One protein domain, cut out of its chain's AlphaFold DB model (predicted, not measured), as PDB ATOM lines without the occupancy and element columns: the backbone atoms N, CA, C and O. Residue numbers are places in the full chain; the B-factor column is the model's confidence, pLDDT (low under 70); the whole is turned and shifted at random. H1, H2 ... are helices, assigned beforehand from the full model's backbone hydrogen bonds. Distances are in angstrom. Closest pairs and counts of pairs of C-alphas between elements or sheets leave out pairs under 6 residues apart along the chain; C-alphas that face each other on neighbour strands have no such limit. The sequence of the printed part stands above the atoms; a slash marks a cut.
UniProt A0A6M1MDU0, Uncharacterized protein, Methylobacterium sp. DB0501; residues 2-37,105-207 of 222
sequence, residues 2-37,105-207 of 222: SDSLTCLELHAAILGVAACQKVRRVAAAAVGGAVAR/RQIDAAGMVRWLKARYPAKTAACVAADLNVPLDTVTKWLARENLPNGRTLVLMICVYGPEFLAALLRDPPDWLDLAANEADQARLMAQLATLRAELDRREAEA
ATOM      1  N   SER A   2      82.995  76.609  65.082       33.69
ATOM      2  CA  SER A   2      83.902  77.212  66.059       33.69
ATOM      3  C   SER A   2      84.434  76.080  66.927       33.69
ATOM      4  O   SER A   2      83.645  75.482  67.654       33.69
ATOM      5  N   ASP A   3      85.717  75.748  66.804       38.50
ATOM      6  CA  ASP A   3      86.324  74.714  67.638       38.50
ATOM      7  C   ASP A   3      86.304  75.167  69.101       38.50
ATOM      8  O   ASP A   3      86.858  76.207  69.473       38.50
ATOM      9  N   SER A   4      85.577  74.409  69.916       42.28
ATOM     10  CA  SER A   4      85.514  74.591  71.358       42.28
ATOM     11  C   SER A   4      86.893  74.326  71.952       42.28
ATOM     12  O   SER A   4      87.493  73.280  71.714       42.28
ATOM     13  N   LEU A   5      87.369  75.286  72.741       51.69
ATOM     14  CA  LEU A   5      88.560  75.198  73.583       51.69
ATOM     15  C   LEU A   5      88.721  73.817  74.218       51.69
ATOM     16  O   LEU A   5      87.841  73.350  74.949       51.69
ATOM     17  N   THR A   6      89.886  73.207  74.023       50.84
ATOM     18  CA  THR A   6      90.263  72.072  74.859       50.84
ATOM     19  C   THR A   6      90.757  72.599  76.203       50.84
ATOM     20  O   THR A   6      91.433  73.625  76.290       50.84
ATOM     21  N   CYS A   7      90.427  71.883  77.277       42.09
ATOM     22  CA  CYS A   7      90.856  72.180  78.646       42.09
ATOM     23  C   CYS A   7      92.360  72.529  78.727       42.09
ATOM     24  O   CYS A   7      92.757  73.434  79.454       42.09
ATOM     25  N   LEU A   8      93.190  71.880  77.908       41.53
ATOM     26  CA  LEU A   8      94.643  72.032  77.877       41.53
ATOM     27  C   LEU A   8      95.115  73.430  77.426       41.53
ATOM     28  O   LEU A   8      96.074  73.961  77.984       41.53
ATOM     29  N   GLU A   9      94.412  74.069  76.489       47.22
ATOM     30  CA  GLU A   9      94.751  75.410  75.988       47.22
ATOM     31  C   GLU A   9      94.482  76.504  77.028       47.22
ATOM     32  O   GLU A   9      95.258  77.451  77.164       47.22
ATOM     33  N   LEU A  10      93.421  76.348  77.824       49.91
ATOM     34  CA  LEU A  10      93.112  77.262  78.926       49.91
ATOM     35  C   LEU A  10      94.120  77.114  80.077       49.91
ATOM     36  O   LEU A  10      94.527  78.107  80.675       49.91
ATOM     37  N   HIS A  11      94.583  75.894  80.354       47.25
ATOM     38  CA  HIS A  11      95.640  75.661  81.341       47.25
ATOM     39  C   HIS A  11      96.975  76.259  80.899       47.25
ATOM     40  O   HIS A  11      97.655  76.891  81.705       47.25
ATOM     41  N   ALA A  12      97.324  76.132  79.616       45.81
ATOM     42  CA  ALA A  12      98.486  76.804  79.047       45.81
ATOM     43  C   ALA A  12      98.356  78.334  79.137       45.81
ATOM     44  O   ALA A  12      99.339  79.011  79.433       45.81
ATOM     45  N   ALA A  13      97.148  78.881  78.973       48.88
ATOM     46  CA  ALA A  13      96.877  80.303  79.164       48.88
ATOM     47  C   ALA A  13      97.088  80.750  80.619       48.88
ATOM     48  O   ALA A  13      97.789  81.728  80.866       48.88
ATOM     49  N   ILE A  14      96.534  80.018  81.591       54.44
ATOM     50  CA  ILE A  14      96.670  80.322  83.026       54.44
ATOM     51  C   ILE A  14      98.138  80.206  83.465       54.44
ATOM     52  O   ILE A  14      98.656  81.103  84.134       54.44
ATOM     53  N   LEU A  15      98.839  79.149  83.045       52.41
ATOM     54  CA  LEU A  15     100.268  78.959  83.323       52.41
ATOM     55  C   LEU A  15     101.130  80.015  82.628       52.41
ATOM     56  O   LEU A  15     102.074  80.524  83.231       52.41
ATOM     57  N   GLY A  16     100.790  80.386  81.393       46.47
ATOM     58  CA  GLY A  16     101.450  81.455  80.651       46.47
ATOM     59  C   GLY A  16     101.314  82.802  81.357       46.47
ATOM     60  O   GLY A  16     102.301  83.512  81.522       46.47
ATOM     61  N   VAL A  17     100.128  83.119  81.876       49.28
ATOM     62  CA  VAL A  17      99.876  84.345  82.645       49.28
ATOM     63  C   VAL A  17     100.634  84.329  83.972       49.28
ATOM     64  O   VAL A  17     101.284  85.318  84.307       49.28
ATOM     65  N   ALA A  18     100.637  83.207  84.695       50.44
ATOM     66  CA  ALA A  18     101.415  83.059  85.926       50.44
ATOM     67  C   ALA A  18     102.930  83.199  85.674       50.44
ATOM     68  O   ALA A  18     103.634  83.862  86.440       50.44
ATOM     69  N   ALA A  19     103.436  82.641  84.571       42.81
ATOM     70  CA  ALA A  19     104.827  82.782  84.151       42.81
ATOM     71  C   ALA A  19     105.157  84.228  83.745       42.81
ATOM     72  O   ALA A  19     106.148  84.782  84.221       42.81
ATOM     73  N   CYS A  20     104.303  84.883  82.954       46.84
ATOM     74  CA  CYS A  20     104.452  86.292  82.584       46.84
ATOM     75  C   CYS A  20     104.416  87.216  83.807       46.84
ATOM     76  O   CYS A  20     105.196  88.165  83.879       46.84
ATOM     77  N   GLN A  21     103.568  86.937  84.800       53.56
ATOM     78  CA  GLN A  21     103.543  87.692  86.052       53.56
ATOM     79  C   GLN A  21     104.790  87.449  86.901       53.56
ATOM     80  O   GLN A  21     105.333  88.397  87.465       53.56
ATOM     81  N   LYS A  22     105.304  86.217  86.950       36.09
ATOM     82  CA  LYS A  22     106.569  85.909  87.630       36.09
ATOM     83  C   LYS A  22     107.743  86.641  86.980       36.09
ATOM     84  O   LYS A  22     108.532  87.256  87.689       36.09
ATOM     85  N   VAL A  23     107.815  86.648  85.649       40.88
ATOM     86  CA  VAL A  23     108.818  87.409  84.888       40.88
ATOM     87  C   VAL A  23     108.665  88.909  85.142       40.88
ATOM     88  O   VAL A  23     109.658  89.575  85.416       40.88
ATOM     89  N   ARG A  24     107.436  89.441  85.160       46.22
ATOM     90  CA  ARG A  24     107.166  90.846  85.509       46.22
ATOM     91  C   ARG A  24     107.561  91.199  86.940       46.22
ATOM     92  O   ARG A  24     108.131  92.263  87.139       46.22
ATOM     93  N   ARG A  25     107.311  90.336  87.928       46.78
ATOM     94  CA  ARG A  25     107.722  90.552  89.327       46.78
ATOM     95  C   ARG A  25     109.239  90.488  89.489       46.78
ATOM     96  O   ARG A  25     109.800  91.319  90.191       46.78
ATOM     97  N   VAL A  26     109.909  89.551  88.817       40.56
ATOM     98  CA  VAL A  26     111.380  89.471  88.803       40.56
ATOM     99  C   VAL A  26     111.973  90.698  88.114       40.56
ATOM    100  O   VAL A  26     112.910  91.285  88.643       40.56
ATOM    101  N   ALA A  27     111.392  91.144  87.000       38.00
ATOM    102  CA  ALA A  27     111.789  92.376  86.328       38.00
ATOM    103  C   ALA A  27     111.527  93.612  87.204       38.00
ATOM    104  O   ALA A  27     112.408  94.447  87.331       38.00
ATOM    105  N   ALA A  28     110.381  93.715  87.878       40.94
ATOM    106  CA  ALA A  28     110.065  94.824  88.779       40.94
ATOM    107  C   ALA A  28     110.958  94.839  90.033       40.94
ATOM    108  O   ALA A  28     111.386  95.907  90.459       40.94
ATOM    109  N   ALA A  29     111.299  93.677  90.595       42.62
ATOM    110  CA  ALA A  29     112.237  93.556  91.711       42.62
ATOM    111  C   ALA A  29     113.681  93.864  91.279       42.62
ATOM    112  O   ALA A  29     114.414  94.541  91.999       42.62
ATOM    113  N   ALA A  30     114.079  93.427  90.079       36.03
ATOM    114  CA  ALA A  30     115.361  93.774  89.477       36.03
ATOM    115  C   ALA A  30     115.445  95.276  89.168       36.03
ATOM    116  O   ALA A  30     116.470  95.889  89.447       36.03
ATOM    117  N   VAL A  31     114.358  95.887  88.685       36.44
ATOM    118  CA  VAL A  31     114.238  97.333  88.456       36.44
ATOM    119  C   VAL A  31     114.225  98.094  89.780       36.44
ATOM    120  O   VAL A  31     114.942  99.073  89.890       36.44
ATOM    121  N   GLY A  32     113.535  97.635  90.827       34.22
ATOM    122  CA  GLY A  32     113.587  98.253  92.159       34.22
ATOM    123  C   GLY A  32     114.986  98.194  92.790       34.22
ATOM    124  O   GLY A  32     115.471  99.185  93.332       34.22
ATOM    125  N   GLY A  33     115.684  97.063  92.640       36.38
ATOM    126  CA  GLY A  33     117.071  96.892  93.086       36.38
ATOM    127  C   GLY A  33     118.123  97.578  92.198       36.38
ATOM    128  O   GLY A  33     119.250  97.802  92.650       36.38
ATOM    129  N   ALA A  34     117.779  97.901  90.948       30.08
ATOM    130  CA  ALA A  34     118.601  98.679  90.022       30.08
ATOM    131  C   ALA A  34     118.366 100.190  90.187       30.08
ATOM    132  O   ALA A  34     119.330 100.941  90.201       30.08
ATOM    133  N   VAL A  35     117.126 100.632  90.428       30.86
ATOM    134  CA  VAL A  35     116.752 102.022  90.753       30.86
ATOM    135  C   VAL A  35     117.355 102.449  92.093       30.86
ATOM    136  O   VAL A  35     117.865 103.558  92.196       30.86
ATOM    137  N   ALA A  36     117.426 101.551  93.084       37.78
ATOM    138  CA  ALA A  36     118.157 101.807  94.331       37.78
ATOM    139  C   ALA A  36     119.683 101.967  94.134       37.78
ATOM    140  O   ALA A  36     120.359 102.505  95.006       37.78
ATOM    141  N   ARG A  37     120.235 101.504  93.000       36.31
ATOM    142  CA  ARG A  37     121.669 101.588  92.664       36.31
ATOM    143  C   ARG A  37     122.004 102.608  91.572       36.31
ATOM    144  O   ARG A  37     123.180 102.902  91.386       36.31
ATOM    145  N   ARG A 105      81.103  75.775  82.967       69.75
ATOM    146  CA  ARG A 105      80.352  76.183  84.164       69.75
ATOM    147  C   ARG A 105      81.114  77.174  85.040       69.75
ATOM    148  O   ARG A 105      80.491  77.822  85.881       69.75
ATOM    149  N   GLN A 106      82.429  77.282  84.854       76.00
ATOM    150  CA  GLN A 106      83.280  78.212  85.592       76.00
ATOM    151  C   GLN A 106      83.335  79.598  84.941       76.00
ATOM    152  O   GLN A 106      83.686  80.558  85.618       76.00
ATOM    153  N   ILE A 107      82.956  79.732  83.665       83.94
ATOM    154  CA  ILE A 107      82.966  81.015  82.956       83.94
ATOM    155  C   ILE A 107      81.671  81.795  83.237       83.94
ATOM    156  O   ILE A 107      80.574  81.391  82.845       83.94
ATOM    157  N   ASP A 108      81.790  82.959  83.871       89.44
ATOM    158  CA  ASP A 108      80.723  83.951  83.984       89.44
ATOM    159  C   ASP A 108      80.774  84.936  82.804       89.44
ATOM    160  O   ASP A 108      81.324  86.036  82.885       89.44
ATOM    161  N   ALA A 109      80.125  84.568  81.694       89.75
ATOM    162  CA  ALA A 109      79.965  85.457  80.540       89.75
ATOM    163  C   ALA A 109      79.292  86.793  80.913       89.75
ATOM    164  O   ALA A 109      79.585  87.831  80.322       89.75
ATOM    165  N   ALA A 110      78.389  86.794  81.901       92.69
ATOM    166  CA  ALA A 110      77.758  88.025  82.365       92.69
ATOM    167  C   ALA A 110      78.739  88.884  83.177       92.69
ATOM    168  O   ALA A 110      78.715  90.106  83.045       92.69
ATOM    169  N   GLY A 111      79.609  88.260  83.973       93.00
ATOM    170  CA  GLY A 111      80.711  88.897  84.701       93.00
ATOM    171  C   GLY A 111      81.700  89.578  83.773       93.00
ATOM    172  O   GLY A 111      81.942  90.777  83.920       93.00
ATOM    173  N   MET A 112      82.123  88.872  82.723       93.88
ATOM    174  CA  MET A 112      82.933  89.434  81.643       93.88
ATOM    175  C   MET A 112      82.294  90.702  81.054       93.88
ATOM    176  O   MET A 112      82.929  91.752  80.978       93.88
ATOM    177  N   VAL A 113      81.012  90.641  80.671       95.19
ATOM    178  CA  VAL A 113      80.308  91.791  80.078       95.19
ATOM    179  C   VAL A 113      80.159  92.947  81.069       95.19
ATOM    180  O   VAL A 113      80.350  94.101  80.680       95.19
ATOM    181  N   ARG A 114      79.834  92.667  82.339       96.38
ATOM    182  CA  ARG A 114      79.763  93.695  83.392       96.38
ATOM    183  C   ARG A 114      81.101  94.413  83.539       96.38
ATOM    184  O   ARG A 114      81.122  95.641  83.556       96.38
ATOM    185  N   TRP A 115      82.201  93.666  83.582       95.19
ATOM    186  CA  TRP A 115      83.542  94.225  83.728       95.19
ATOM    187  C   TRP A 115      83.952  95.075  82.523       95.19
ATOM    188  O   TRP A 115      84.383  96.216  82.692       95.19
ATOM    189  N   LEU A 116      83.726  94.587  81.299       95.25
ATOM    190  CA  LEU A 116      84.038  95.344  80.080       95.25
ATOM    191  C   LEU A 116      83.240  96.651  80.001       95.25
ATOM    192  O   LEU A 116      83.792  97.683  79.626       95.25
ATOM    193  N   LYS A 117      81.958  96.637  80.390       95.75
ATOM    194  CA  LYS A 117      81.126  97.850  80.443       95.75
ATOM    195  C   LYS A 117      81.555  98.814  81.546       95.75
ATOM    196  O   LYS A 117      81.489 100.019  81.337       95.75
ATOM    197  N   ALA A 118      82.006  98.309  82.694       94.81
ATOM    198  CA  ALA A 118      82.553  99.152  83.754       94.81
ATOM    199  C   ALA A 118      83.852  99.838  83.302       94.81
ATOM    200  O   ALA A 118      84.055 101.020  83.572       94.81
ATOM    201  N   ARG A 119      84.705  99.118  82.563       92.00
ATOM    202  CA  ARG A 119      85.953  99.661  82.020       92.00
ATOM    203  C   ARG A 119      85.735 100.635  80.860       92.00
ATOM    204  O   ARG A 119      86.415 101.657  80.799       92.00
ATOM    205  N   TYR A 120      84.787 100.342  79.972       94.31
ATOM    206  CA  TYR A 120      84.433 101.181  78.825       94.31
ATOM    207  C   TYR A 120      82.937 101.532  78.850       94.31
ATOM    208  O   TYR A 120      82.151 100.891  78.144       94.31
ATOM    209  N   PRO A 121      82.525 102.557  79.633       91.69
ATOM    210  CA  PRO A 121      81.112 102.911  79.807       91.69
ATOM    211  C   PRO A 121      80.418 103.363  78.520       91.69
ATOM    212  O   PRO A 121      79.226 103.129  78.333       91.69
ATOM    213  N   ALA A 122      81.164 103.995  77.613       91.81
ATOM    214  CA  ALA A 122      80.685 104.399  76.299       91.81
ATOM    215  C   ALA A 122      81.414 103.600  75.215       91.81
ATOM    216  O   ALA A 122      82.628 103.431  75.275       91.81
ATOM    217  N   LYS A 123      80.674 103.145  74.195       93.69
ATOM    218  CA  LYS A 123      81.220 102.439  73.020       93.69
ATOM    219  C   LYS A 123      82.055 101.192  73.367       93.69
ATOM    220  O   LYS A 123      83.032 100.904  72.682       93.69
ATOM    221  N   THR A 124      81.629 100.413  74.369       95.56
ATOM    222  CA  THR A 124      82.335  99.213  74.859       95.56
ATOM    223  C   THR A 124      82.839  98.310  73.732       95.56
ATOM    224  O   THR A 124      84.012  97.954  73.714       95.56
ATOM    225  N   ALA A 125      81.981  97.986  72.758       93.81
ATOM    226  CA  ALA A 125      82.340  97.101  71.652       93.81
ATOM    227  C   ALA A 125      83.506  97.646  70.808       93.81
ATOM    228  O   ALA A 125      84.400  96.893  70.443       93.81
ATOM    229  N   ALA A 126      83.513  98.953  70.531       92.88
ATOM    230  CA  ALA A 126      84.540  99.592  69.713       92.88
ATOM    231  C   ALA A 126      85.879  99.693  70.452       92.88
ATOM    232  O   ALA A 126      86.914  99.428  69.850       92.88
ATOM    233  N   CYS A 127      85.857 100.015  71.748       94.06
ATOM    234  CA  CYS A 127      87.066 100.044  72.572       94.06
ATOM    235  C   CYS A 127      87.704  98.654  72.663       94.06
ATOM    236  O   CYS A 127      88.884  98.498  72.382       94.06
ATOM    237  N   VAL A 128      86.903  97.627  72.954       93.50
ATOM    238  CA  VAL A 128      87.397  96.246  73.058       93.50
ATOM    239  C   VAL A 128      87.884  95.715  71.706       93.50
ATOM    240  O   VAL A 128      88.893  95.018  71.650       93.50
ATOM    241  N   ALA A 129      87.199  96.052  70.610       92.00
ATOM    242  CA  ALA A 129      87.638  95.697  69.261       92.00
ATOM    243  C   ALA A 129      88.990  96.335  68.911       92.00
ATOM    244  O   ALA A 129      89.843  95.658  68.340       92.00
ATOM    245  N   ALA A 130      89.192  97.604  69.282       91.19
ATOM    246  CA  ALA A 130      90.447  98.318  69.070       91.19
ATOM    247  C   ALA A 130      91.591  97.734  69.915       91.19
ATOM    248  O   ALA A 130      92.661  97.470  69.376       91.19
ATOM    249  N   ASP A 131      91.345  97.464  71.199       88.81
ATOM    250  CA  ASP A 131      92.346  96.907  72.118       88.81
ATOM    251  C   ASP A 131      92.845  95.524  71.678       88.81
ATOM    252  O   ASP A 131      94.024  95.202  71.814       88.81
ATOM    253  N   LEU A 132      91.940  94.689  71.161       86.25
ATOM    254  CA  LEU A 132      92.234  93.301  70.795       86.25
ATOM    255  C   LEU A 132      92.533  93.118  69.302       86.25
ATOM    256  O   LEU A 132      92.875  92.012  68.887       86.25
ATOM    257  N   ASN A 133      92.372  94.169  68.496       87.62
ATOM    258  CA  ASN A 133      92.426  94.116  67.036       87.62
ATOM    259  C   ASN A 133      91.540  92.995  66.447       87.62
ATOM    260  O   ASN A 133      91.987  92.149  65.670       87.62
ATOM    261  N   VAL A 134      90.269  92.962  66.862       87.44
ATOM    262  CA  VAL A 134      89.264  91.986  66.402       87.44
ATOM    263  C   VAL A 134      88.059  92.690  65.770       87.44
ATOM    264  O   VAL A 134      87.794  93.852  66.087       87.44
ATOM    265  N   PRO A 135      87.279  92.014  64.904       89.94
ATOM    266  CA  PRO A 135      86.108  92.629  64.288       89.94
ATOM    267  C   PRO A 135      85.072  93.091  65.319       89.94
ATOM    268  O   PRO A 135      84.738  92.363  66.257       89.94
ATOM    269  N   LEU A 136      84.499  94.277  65.092       93.06
ATOM    270  CA  LEU A 136      83.476  94.868  65.962       93.06
ATOM    271  C   LEU A 136      82.248  93.960  66.136       93.06
ATOM    272  O   LEU A 136      81.700  93.862  67.234       93.06
ATOM    273  N   ASP A 137      81.830  93.282  65.066       93.44
ATOM    274  CA  ASP A 137      80.706  92.340  65.085       93.44
ATOM    275  C   ASP A 137      80.960  91.173  66.053       93.44
ATOM    276  O   ASP A 137      80.100  90.813  66.855       93.44
ATOM    277  N   THR A 138      82.187  90.647  66.068       91.88
ATOM    278  CA  THR A 138      82.600  89.576  66.982       91.88
ATOM    279  C   THR A 138      82.475  90.013  68.439       91.88
ATOM    280  O   THR A 138      81.900  89.297  69.258       91.88
ATOM    281  N   VAL A 139      82.950  91.218  68.764       93.31
ATOM    282  CA  VAL A 139      82.826  91.770  70.120       93.31
ATOM    283  C   VAL A 139      81.369  92.036  70.480       93.31
ATOM    284  O   VAL A 139      80.954  91.787  71.609       93.31
ATOM    285  N   THR A 140      80.571  92.506  69.524       94.25
ATOM    286  CA  THR A 140      79.138  92.747  69.725       94.25
ATOM    287  C   THR A 140      78.423  91.452  70.111       94.25
ATOM    288  O   THR A 140      77.672  91.446  71.087       94.25
ATOM    289  N   LYS A 141      78.746  90.334  69.450       92.81
ATOM    290  CA  LYS A 141      78.239  88.996  69.796       92.81
ATOM    291  C   LYS A 141      78.669  88.537  71.189       92.81
ATOM    292  O   LYS A 141      77.861  87.957  71.912       92.81
ATOM    293  N   TRP A 142      79.901  88.834  71.611       93.50
ATOM    294  CA  TRP A 142      80.343  88.553  72.985       93.50
ATOM    295  C   TRP A 142      79.574  89.375  74.022       93.50
ATOM    296  O   TRP A 142      79.154  88.842  75.047       93.50
ATOM    297  N   LEU A 143      79.342  90.662  73.750       93.81
ATOM    298  CA  LEU A 143      78.585  91.545  74.642       93.81
ATOM    299  C   LEU A 143      77.097  91.179  74.716       93.81
ATOM    300  O   LEU A 143      76.487  91.332  75.775       93.81
ATOM    301  N   ALA A 144      76.533  90.668  73.620       92.50
ATOM    302  CA  ALA A 144      75.198  90.078  73.571       92.50
ATOM    303  C   ALA A 144      75.135  88.683  74.220       92.50
ATOM    304  O   ALA A 144      74.045  88.158  74.439       92.50
ATOM    305  N   ARG A 145      76.294  88.104  74.581       90.31
ATOM    306  CA  ARG A 145      76.457  86.739  75.105       90.31
ATOM    307  C   ARG A 145      75.953  85.653  74.150       90.31
ATOM    308  O   ARG A 145      75.582  84.572  74.596       90.31
ATOM    309  N   GLU A 146      75.942  85.937  72.852       85.62
ATOM    310  CA  GLU A 146      75.577  84.965  71.819       85.62
ATOM    311  C   GLU A 146      76.688  83.933  71.625       85.62
ATOM    312  O   GLU A 146      76.408  82.763  71.399       85.62
ATOM    313  N   ASN A 147      77.946  84.366  71.764       84.50
ATOM    314  CA  ASN A 147      79.131  83.518  71.723       84.50
ATOM    315  C   ASN A 147      80.122  83.934  72.813       84.50
ATOM    316  O   ASN A 147      80.173  85.100  73.207       84.50
ATOM    317  N   LEU A 148      80.956  82.994  73.251       84.75
ATOM    318  CA  LEU A 148      82.129  83.290  74.070       84.75
ATOM    319  C   LEU A 148      83.354  83.573  73.183       84.75
ATOM    320  O   LEU A 148      83.419  83.085  72.047       84.75
ATOM    321  N   PRO A 149      84.339  84.346  73.672       84.62
ATOM    322  CA  PRO A 149      85.641  84.414  73.027       84.62
ATOM    323  C   PRO A 149      86.284  83.023  73.009       84.62
ATOM    324  O   PRO A 149      86.176  82.267  73.974       84.62
ATOM    325  N   ASN A 150      86.957  82.679  71.910       81.06
ATOM    326  CA  ASN A 150      87.718  81.432  71.847       81.06
ATOM    327  C   ASN A 150      88.977  81.514  72.729       81.06
ATOM    328  O   ASN A 150      89.341  82.585  73.214       81.06
ATOM    329  N   GLY A 151      89.675  80.391  72.894       73.88
ATOM    330  CA  GLY A 151      90.855  80.281  73.758       73.88
ATOM    331  C   GLY A 151      91.932  81.291  73.477       73.88
ATOM    332  O   GLY A 151      92.347  82.023  74.371       73.88
ATOM    333  N   ARG A 152      92.326  81.379  72.209       77.25
ATOM    334  CA  ARG A 152      93.318  82.346  71.754       77.25
ATOM    335  C   ARG A 152      92.910  83.771  72.121       77.25
ATOM    336  O   ARG A 152      93.741  84.540  72.598       77.25
ATOM    337  N   THR A 153      91.644  84.129  71.920       81.44
ATOM    338  CA  THR A 153      91.163  85.462  72.275       81.44
ATOM    339  C   THR A 153      91.078  85.665  73.784       81.44
ATOM    340  O   THR A 153      91.442  86.740  74.246       81.44
ATOM    341  N   LEU A 154      90.690  84.661  74.570       83.81
ATOM    342  CA  LEU A 154      90.729  84.755  76.031       83.81
ATOM    343  C   LEU A 154      92.150  84.998  76.539       83.81
ATOM    344  O   LEU A 154      92.344  85.890  77.359       83.81
ATOM    345  N   VAL A 155      93.150  84.286  76.009       80.25
ATOM    346  CA  VAL A 155      94.561  84.533  76.350       80.25
ATOM    347  C   VAL A 155      94.940  85.976  76.030       80.25
ATOM    348  O   VAL A 155      95.496  86.667  76.879       80.25
ATOM    349  N   LEU A 156      94.590  86.457  74.833       81.88
ATOM    350  CA  LEU A 156      94.862  87.836  74.426       81.88
ATOM    351  C   LEU A 156      94.199  88.847  75.369       81.88
ATOM    352  O   LEU A 156      94.845  89.801  75.794       81.88
ATOM    353  N   MET A 157      92.940  88.621  75.738       88.31
ATOM    354  CA  MET A 157      92.219  89.469  76.685       88.31
ATOM    355  C   MET A 157      92.899  89.489  78.051       88.31
ATOM    356  O   MET A 157      93.041  90.562  78.622       88.31
ATOM    357  N   ILE A 158      93.384  88.352  78.557       84.56
ATOM    358  CA  ILE A 158      94.111  88.317  79.832       84.56
ATOM    359  C   ILE A 158      95.453  89.056  79.717       84.56
ATOM    360  O   ILE A 158      95.831  89.784  80.633       84.56
ATOM    361  N   CYS A 159      96.162  88.936  78.593       80.38
ATOM    362  CA  CYS A 159      97.405  89.678  78.363       80.38
ATOM    363  C   CYS A 159      97.187  91.197  78.300       80.38
ATOM    364  O   CYS A 159      98.015  91.954  78.806       80.38
ATOM    365  N   VAL A 160      96.086  91.641  77.687       85.50
ATOM    366  CA  VAL A 160      95.752  93.064  77.525       85.50
ATOM    367  C   VAL A 160      95.176  93.659  78.810       85.50
ATOM    368  O   VAL A 160      95.556  94.760  79.205       85.50
ATOM    369  N   TYR A 161      94.262  92.946  79.465       85.88
ATOM    370  CA  TYR A 161      93.480  93.472  80.583       85.88
ATOM    371  C   TYR A 161      93.980  93.057  81.963       85.88
ATOM    372  O   TYR A 161      93.621  93.713  82.934       85.88
ATOM    373  N   GLY A 162      94.807  92.019  82.055       86.56
ATOM    374  CA  GLY A 162      95.405  91.583  83.310       86.56
ATOM    375  C   GLY A 162      94.548  90.613  84.138       86.56
ATOM    376  O   GLY A 162      93.512  90.115  83.679       86.56
ATOM    377  N   PRO A 163      95.012  90.284  85.359       86.56
ATOM    378  CA  PRO A 163      94.333  89.363  86.274       86.56
ATOM    379  C   PRO A 163      92.938  89.833  86.707       86.56
ATOM    380  O   PRO A 163      92.083  88.997  86.984       86.56
ATOM    381  N   GLU A 164      92.668  91.137  86.707       88.19
ATOM    382  CA  GLU A 164      91.372  91.723  87.061       88.19
ATOM    383  C   GLU A 164      90.268  91.269  86.101       88.19
ATOM    384  O   GLU A 164      89.138  90.998  86.510       88.19
ATOM    385  N   PHE A 165      90.602  91.146  84.813       91.00
ATOM    386  CA  PHE A 165      89.692  90.592  83.817       91.00
ATOM    387  C   PHE A 165      89.428  89.108  84.067       91.00
ATOM    388  O   PHE A 165      88.280  88.671  84.009       91.00
ATOM    389  N   LEU A 166      90.479  88.338  84.361       88.25
ATOM    390  CA  LEU A 166      90.342  86.910  84.636       88.25
ATOM    391  C   LEU A 166      89.481  86.668  85.883       88.25
ATOM    392  O   LEU A 166      88.632  85.782  85.864       88.25
ATOM    393  N   ALA A 167      89.634  87.494  86.923       88.75
ATOM    394  CA  ALA A 167      88.810  87.429  88.128       88.75
ATOM    395  C   ALA A 167      87.327  87.657  87.804       88.75
ATOM    396  O   ALA A 167      86.468  86.915  88.267       88.75
ATOM    397  N   ALA A 168      87.023  88.630  86.941       91.50
ATOM    398  CA  ALA A 168      85.652  88.915  86.526       91.50
ATOM    399  C   ALA A 168      85.054  87.882  85.555       91.50
ATOM    400  O   ALA A 168      83.831  87.801  85.415       91.50
ATOM    401  N   LEU A 169      85.903  87.136  84.846       90.38
ATOM    402  CA  LEU A 169      85.496  86.076  83.930       90.38
ATOM    403  C   LEU A 169      85.109  84.792  84.673       90.38
ATOM    404  O   LEU A 169      84.320  84.011  84.148       90.38
ATOM    405  N   LEU A 170      85.662  84.553  85.863       86.94
ATOM    406  CA  LEU A 170      85.415  83.339  86.635       86.94
ATOM    407  C   LEU A 170      84.222  83.513  87.579       86.94
ATOM    408  O   LEU A 170      84.058  84.537  88.233       86.94
ATOM    409  N   ARG A 171      83.380  82.481  87.659       85.19
ATOM    410  CA  ARG A 171      82.250  82.430  88.595       85.19
ATOM    411  C   ARG A 171      82.702  82.268  90.046       85.19
ATOM    412  O   ARG A 171      82.048  82.802  90.933       85.19
ATOM    413  N   ASP A 172      83.776  81.514  90.245       80.81
ATOM    414  CA  ASP A 172      84.400  81.250  91.541       80.81
ATOM    415  C   ASP A 172      85.920  81.427  91.372       80.81
ATOM    416  O   ASP A 172      86.624  80.465  91.044       80.81
ATOM    417  N   PRO A 173      86.422  82.678  91.398       80.00
ATOM    418  CA  PRO A 173      87.841  82.942  91.215       80.00
ATOM    419  C   PRO A 173      88.638  82.402  92.416       80.00
ATOM    420  O   PRO A 173      88.223  82.577  93.557       80.00
ATOM    421  N   PRO A 174      89.795  81.757  92.191       77.25
ATOM    422  CA  PRO A 174      90.628  81.274  93.287       77.25
ATOM    423  C   PRO A 174      91.303  82.436  94.034       77.25
ATOM    424  O   PRO A 174      91.751  83.385  93.400       77.25
ATOM    425  N   ASP A 175      91.502  82.306  95.349       76.44
ATOM    426  CA  ASP A 175      92.031  83.370  96.229       76.44
ATOM    427  C   ASP A 175      93.336  84.031  95.743       76.44
ATOM    428  O   ASP A 175      93.570  85.225  95.942       76.44
ATOM    429  N   TRP A 176      94.223  83.269  95.087       79.25
ATOM    430  CA  TRP A 176      95.477  83.823  94.560       79.25
ATOM    431  C   TRP A 176      95.234  84.888  93.484       79.25
ATOM    432  O   TRP A 176      96.063  85.782  93.301       79.25
ATOM    433  N   LEU A 177      94.118  84.781  92.762       81.62
ATOM    434  CA  LEU A 177      93.752  85.682  91.683       81.62
ATOM    435  C   LEU A 177      93.268  87.024  92.229       81.62
ATOM    436  O   LEU A 177      93.589  88.047  91.634       81.62
ATOM    437  N   ASP A 178      92.606  87.040  93.386       77.81
ATOM    438  CA  ASP A 178      92.242  88.281  94.076       77.81
ATOM    439  C   ASP A 178      93.489  89.052  94.513       77.81
ATOM    440  O   ASP A 178      93.590  90.262  94.305       77.81
ATOM    441  N   LEU A 179      94.490  88.352  95.060       74.62
ATOM    442  CA  LEU A 179      95.777  88.967  95.386       74.62
ATOM    443  C   LEU A 179      96.451  89.546  94.133       74.62
ATOM    444  O   LEU A 179      96.893  90.695  94.144       74.62
ATOM    445  N   ALA A 180      96.494  88.780  93.039       78.56
ATOM    446  CA  ALA A 180      97.087  89.230  91.781       78.56
ATOM    447  C   ALA A 180      96.337  90.425  91.164       78.56
ATOM    448  O   ALA A 180      96.974  91.341  90.646       78.56
ATOM    449  N   ALA A 181      95.004  90.434  91.232       81.69
ATOM    450  CA  ALA A 181      94.163  91.533  90.768       81.69
ATOM    451  C   ALA A 181      94.404  92.809  91.587       81.69
ATOM    452  O   ALA A 181      94.581  93.880  91.014       81.69
ATOM    453  N   ASN A 182      94.496  92.689  92.913       79.94
ATOM    454  CA  ASN A 182      94.790  93.819  93.793       79.94
ATOM    455  C   ASN A 182      96.178  94.420  93.530       79.94
ATOM    456  O   ASN A 182      96.325  95.640  93.464       79.94
ATOM    457  N   GLU A 183      97.204  93.584  93.354       79.62
ATOM    458  CA  GLU A 183      98.553  94.060  93.027       79.62
ATOM    459  C   GLU A 183      98.608  94.750  91.656       79.62
ATOM    460  O   GLU A 183      99.265  95.784  91.506       79.62
ATOM    461  N   ALA A 184      97.919  94.195  90.654       78.00
ATOM    462  CA  ALA A 184      97.842  94.789  89.324       78.00
ATOM    463  C   ALA A 184      97.129  96.151  89.354       78.00
ATOM    464  O   ALA A 184      97.629  97.117  88.765       78.00
ATOM    465  N   ASP A 185      96.043  96.266  90.122       80.75
ATOM    466  CA  ASP A 185      95.328  97.525  90.296       80.75
ATOM    467  C   ASP A 185      96.194  98.582  90.997       80.75
ATOM    468  O   ASP A 185      96.316  99.714  90.519       80.75
ATOM    469  N   GLN A 186      96.895  98.203  92.069       81.38
ATOM    470  CA  GLN A 186      97.842  99.089  92.752       81.38
ATOM    471  C   GLN A 186      98.950  99.577  91.813       81.38
ATOM    472  O   GLN A 186      99.234 100.776  91.765       81.38
ATOM    473  N   ALA A 187      99.548  98.681  91.025       77.94
ATOM    474  CA  ALA A 187     100.580  99.043  90.058       77.94
ATOM    475  C   ALA A 187     100.052 100.026  88.999       77.94
ATOM    476  O   ALA A 187     100.730 100.997  88.650       77.94
ATOM    477  N   ARG A 188      98.818  99.821  88.523       80.19
ATOM    478  CA  ARG A 188      98.146 100.716  87.575       80.19
ATOM    479  C   ARG A 188      97.909 102.102  88.172       80.19
ATOM    480  O   ARG A 188      98.214 103.099  87.516       80.19
ATOM    481  N   LEU A 189      97.414 102.181  89.406       86.31
ATOM    482  CA  LEU A 189      97.201 103.450  90.110       86.31
ATOM    483  C   LEU A 189      98.522 104.193  90.353       86.31
ATOM    484  O   LEU A 189      98.607 105.403  90.140       86.31
ATOM    485  N   MET A 190      99.583 103.475  90.730       85.75
ATOM    486  CA  MET A 190     100.918 104.058  90.888       85.75
ATOM    487  C   MET A 190     101.470 104.614  89.571       85.75
ATOM    488  O   MET A 190     102.026 105.713  89.562       85.75
ATOM    489  N   ALA A 191     101.285 103.900  88.457       80.06
ATOM    490  CA  ALA A 191     101.685 104.379  87.135       80.06
ATOM    491  C   ALA A 191     100.927 105.658  86.742       80.06
ATOM    492  O   ALA A 191     101.539 106.617  86.278       80.06
ATOM    493  N   GLN A 192      99.617 105.716  87.004       87.19
ATOM    494  CA  GLN A 192      98.814 106.919  86.765       87.19
ATOM    495  C   GLN A 192      99.295 108.111  87.601       87.19
ATOM    496  O   GLN A 192      99.419 109.217  87.075       87.19
ATOM    497  N   LEU A 193      99.624 107.893  88.880       91.69
ATOM    498  CA  LEU A 193     100.212 108.933  89.728       91.69
ATOM    499  C   LEU A 193     101.553 109.428  89.182       91.69
ATOM    500  O   LEU A 193     101.800 110.632  89.191       91.69
ATOM    501  N   ALA A 194     102.411 108.527  88.700       91.19
ATOM    502  CA  ALA A 194     103.688 108.902  88.104       91.19
ATOM    503  C   ALA A 194     103.496 109.760  86.841       91.19
ATOM    504  O   ALA A 194     104.138 110.800  86.712       91.19
ATOM    505  N   THR A 195     102.568 109.384  85.953       91.19
ATOM    506  CA  THR A 195     102.239 110.171  84.754       91.19
ATOM    507  C   THR A 195     101.708 111.559  85.106       91.19
ATOM    508  O   THR A 195     102.148 112.548  84.528       91.19
ATOM    509  N   LEU A 196     100.788 111.653  86.070       93.31
ATOM    510  CA  LEU A 196     100.223 112.938  86.491       93.31
ATOM    511  C   LEU A 196     101.270 113.850  87.138       93.31
ATOM    512  O   LEU A 196     101.260 115.051  86.886       93.31
ATOM    513  N   ARG A 197     102.186 113.293  87.935       93.31
ATOM    514  CA  ARG A 197     103.305 114.050  88.519       93.31
ATOM    515  C   ARG A 197     104.229 114.595  87.436       93.31
ATOM    516  O   ARG A 197     104.478 115.791  87.419       93.31
ATOM    517  N   ALA A 198     104.627 113.756  86.479       92.06
ATOM    518  CA  ALA A 198     105.455 114.191  85.357       92.06
ATOM    519  C   ALA A 198     104.789 115.314  84.537       92.06
ATOM    520  O   ALA A 198     105.454 116.244  84.089       92.06
ATOM    521  N   GLU A 199     103.467 115.254  84.364       92.62
ATOM    522  CA  GLU A 199     102.698 116.298  83.685       92.62
ATOM    523  C   GLU A 199     102.638 117.611  84.484       92.62
ATOM    524  O   GLU A 199     102.693 118.689  83.888       92.62
ATOM    525  N   LEU A 200     102.547 117.549  85.817       93.06
ATOM    526  CA  LEU A 200     102.632 118.735  86.674       93.06
ATOM    527  C   LEU A 200     104.023 119.367  86.604       93.06
ATOM    528  O   LEU A 200     104.116 120.557  86.313       93.06
ATOM    529  N   ASP A 201     105.081 118.571  86.758       92.31
ATOM    530  CA  ASP A 201     106.469 119.042  86.687       92.31
ATOM    531  C   ASP A 201     106.758 119.704  85.329       92.31
ATOM    532  O   ASP A 201     107.366 120.774  85.254       92.31
ATOM    533  N   ARG A 202     106.253 119.108  84.237       90.81
ATOM    534  CA  ARG A 202     106.342 119.678  82.886       90.81
ATOM    535  C   ARG A 202     105.670 121.049  82.808       90.81
ATOM    536  O   ARG A 202     106.256 121.987  82.274       90.81
ATOM    537  N   ARG A 203     104.458 121.189  83.353       91.31
ATOM    538  CA  ARG A 203     103.726 122.468  83.362       91.31
ATOM    539  C   ARG A 203     104.386 123.518  84.248       91.31
ATOM    540  O   ARG A 203     104.343 124.694  83.902       91.31
ATOM    541  N   GLU A 204     104.981 123.122  85.368       88.62
ATOM    542  CA  GLU A 204     105.734 124.025  86.244       88.62
ATOM    543  C   GLU A 204     107.029 124.509  85.581       88.62
ATOM    544  O   GLU A 204     107.368 125.686  85.700       88.62
ATOM    545  N   ALA A 205     107.708 123.647  84.820       85.75
ATOM    546  CA  ALA A 205     108.879 124.019  84.028       85.75
ATOM    547  C   ALA A 205     108.526 124.931  82.836       85.75
ATOM    548  O   ALA A 205     109.296 125.832  82.498       85.75
ATOM    549  N   GLU A 206     107.366 124.715  82.207       81.56
ATOM    550  CA  GLU A 206     106.849 125.536  81.101       81.56
ATOM    551  C   GLU A 206     106.214 126.851  81.567       81.56
ATOM    552  O   GLU A 206     106.123 127.801  80.785       81.56
ATOM    553  N   ALA A 207     105.775 126.936  82.825       68.50
ATOM    554  CA  ALA A 207     105.273 128.175  83.384       68.50
ATOM    555  C   ALA A 207     106.431 129.188  83.414       68.50
ATOM    556  O   ALA A 207     107.391 128.995  84.168       68.50
TER     557      ALA A 207
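What this domain is: This is residues 2 to 37 and 105 to 207 of the 222 residues of an uncharacterized protein of Methylobacterium sp. DB0501 (UniProt A0A6M1MDU0). Five short helices, H2 to H6, make a compact body, from which two long helices, H1 and H7, run out toward the same end of the long axis; residues 22 to 37 and 186 to 207 stick out as two free, spreading arms. The near part of H1 packs on H5, that of H7 on H6. The printed part has 139 residues, with seven named helices, H1 to H7 in chain order, and no named strand: all helix, mostly crossed. The whole is loose, with a radius of gyration of the C-alphas of 17.8 A, and spans 55 by 33 by 24 A.

How they stand to each other: H7, residues 175 to 206, touches H6, residues 163 to 169, with residues 177 to 185 alone, at a steep tilt of 53 degrees; the closest C-alphas, Glu 164 and Ala 181, are 4.6 A apart. H6 touches H2, residues 109 to 119; closest are C-alphas 169 and 112, 4.8 A. H5, residues 151 to 161, and H6 only just touch, only at the corner, with 3 pairs of C-alphas within 8 A; closest are 158 and 166, 6.3 A. H3, residues 124 to 132, touches H5, closest C-alphas 132 and 157, 7.0 A, and H4, residues 136 to 143, closest 129 and 136, 5.4 A. H1, residues 7 to 35, touches H5 with residues 9 to 17 alone, at a shallow tilt of 24 degrees, the same way; closest are C-alphas 13 and 155, 5.6 A. H1 and H7 are apart. In H1 to H7 every O i to N i+4 pair is within hydrogen-bond range.

Where its parts are: H7 measures 47.2 A, ending at C-alpha 206 (106.849, 125.536, 81.101). H1 measures 41.3 A from C-alpha 7 (90.856, 72.180, 78.646).

The domain as a whole: Residues 38 to 104 are not printed; C-alphas 37 and 105 are 49.2 A apart. No link printed whole is long. The pLDDT is under 70 for residues 2 to 37, 105 and 207.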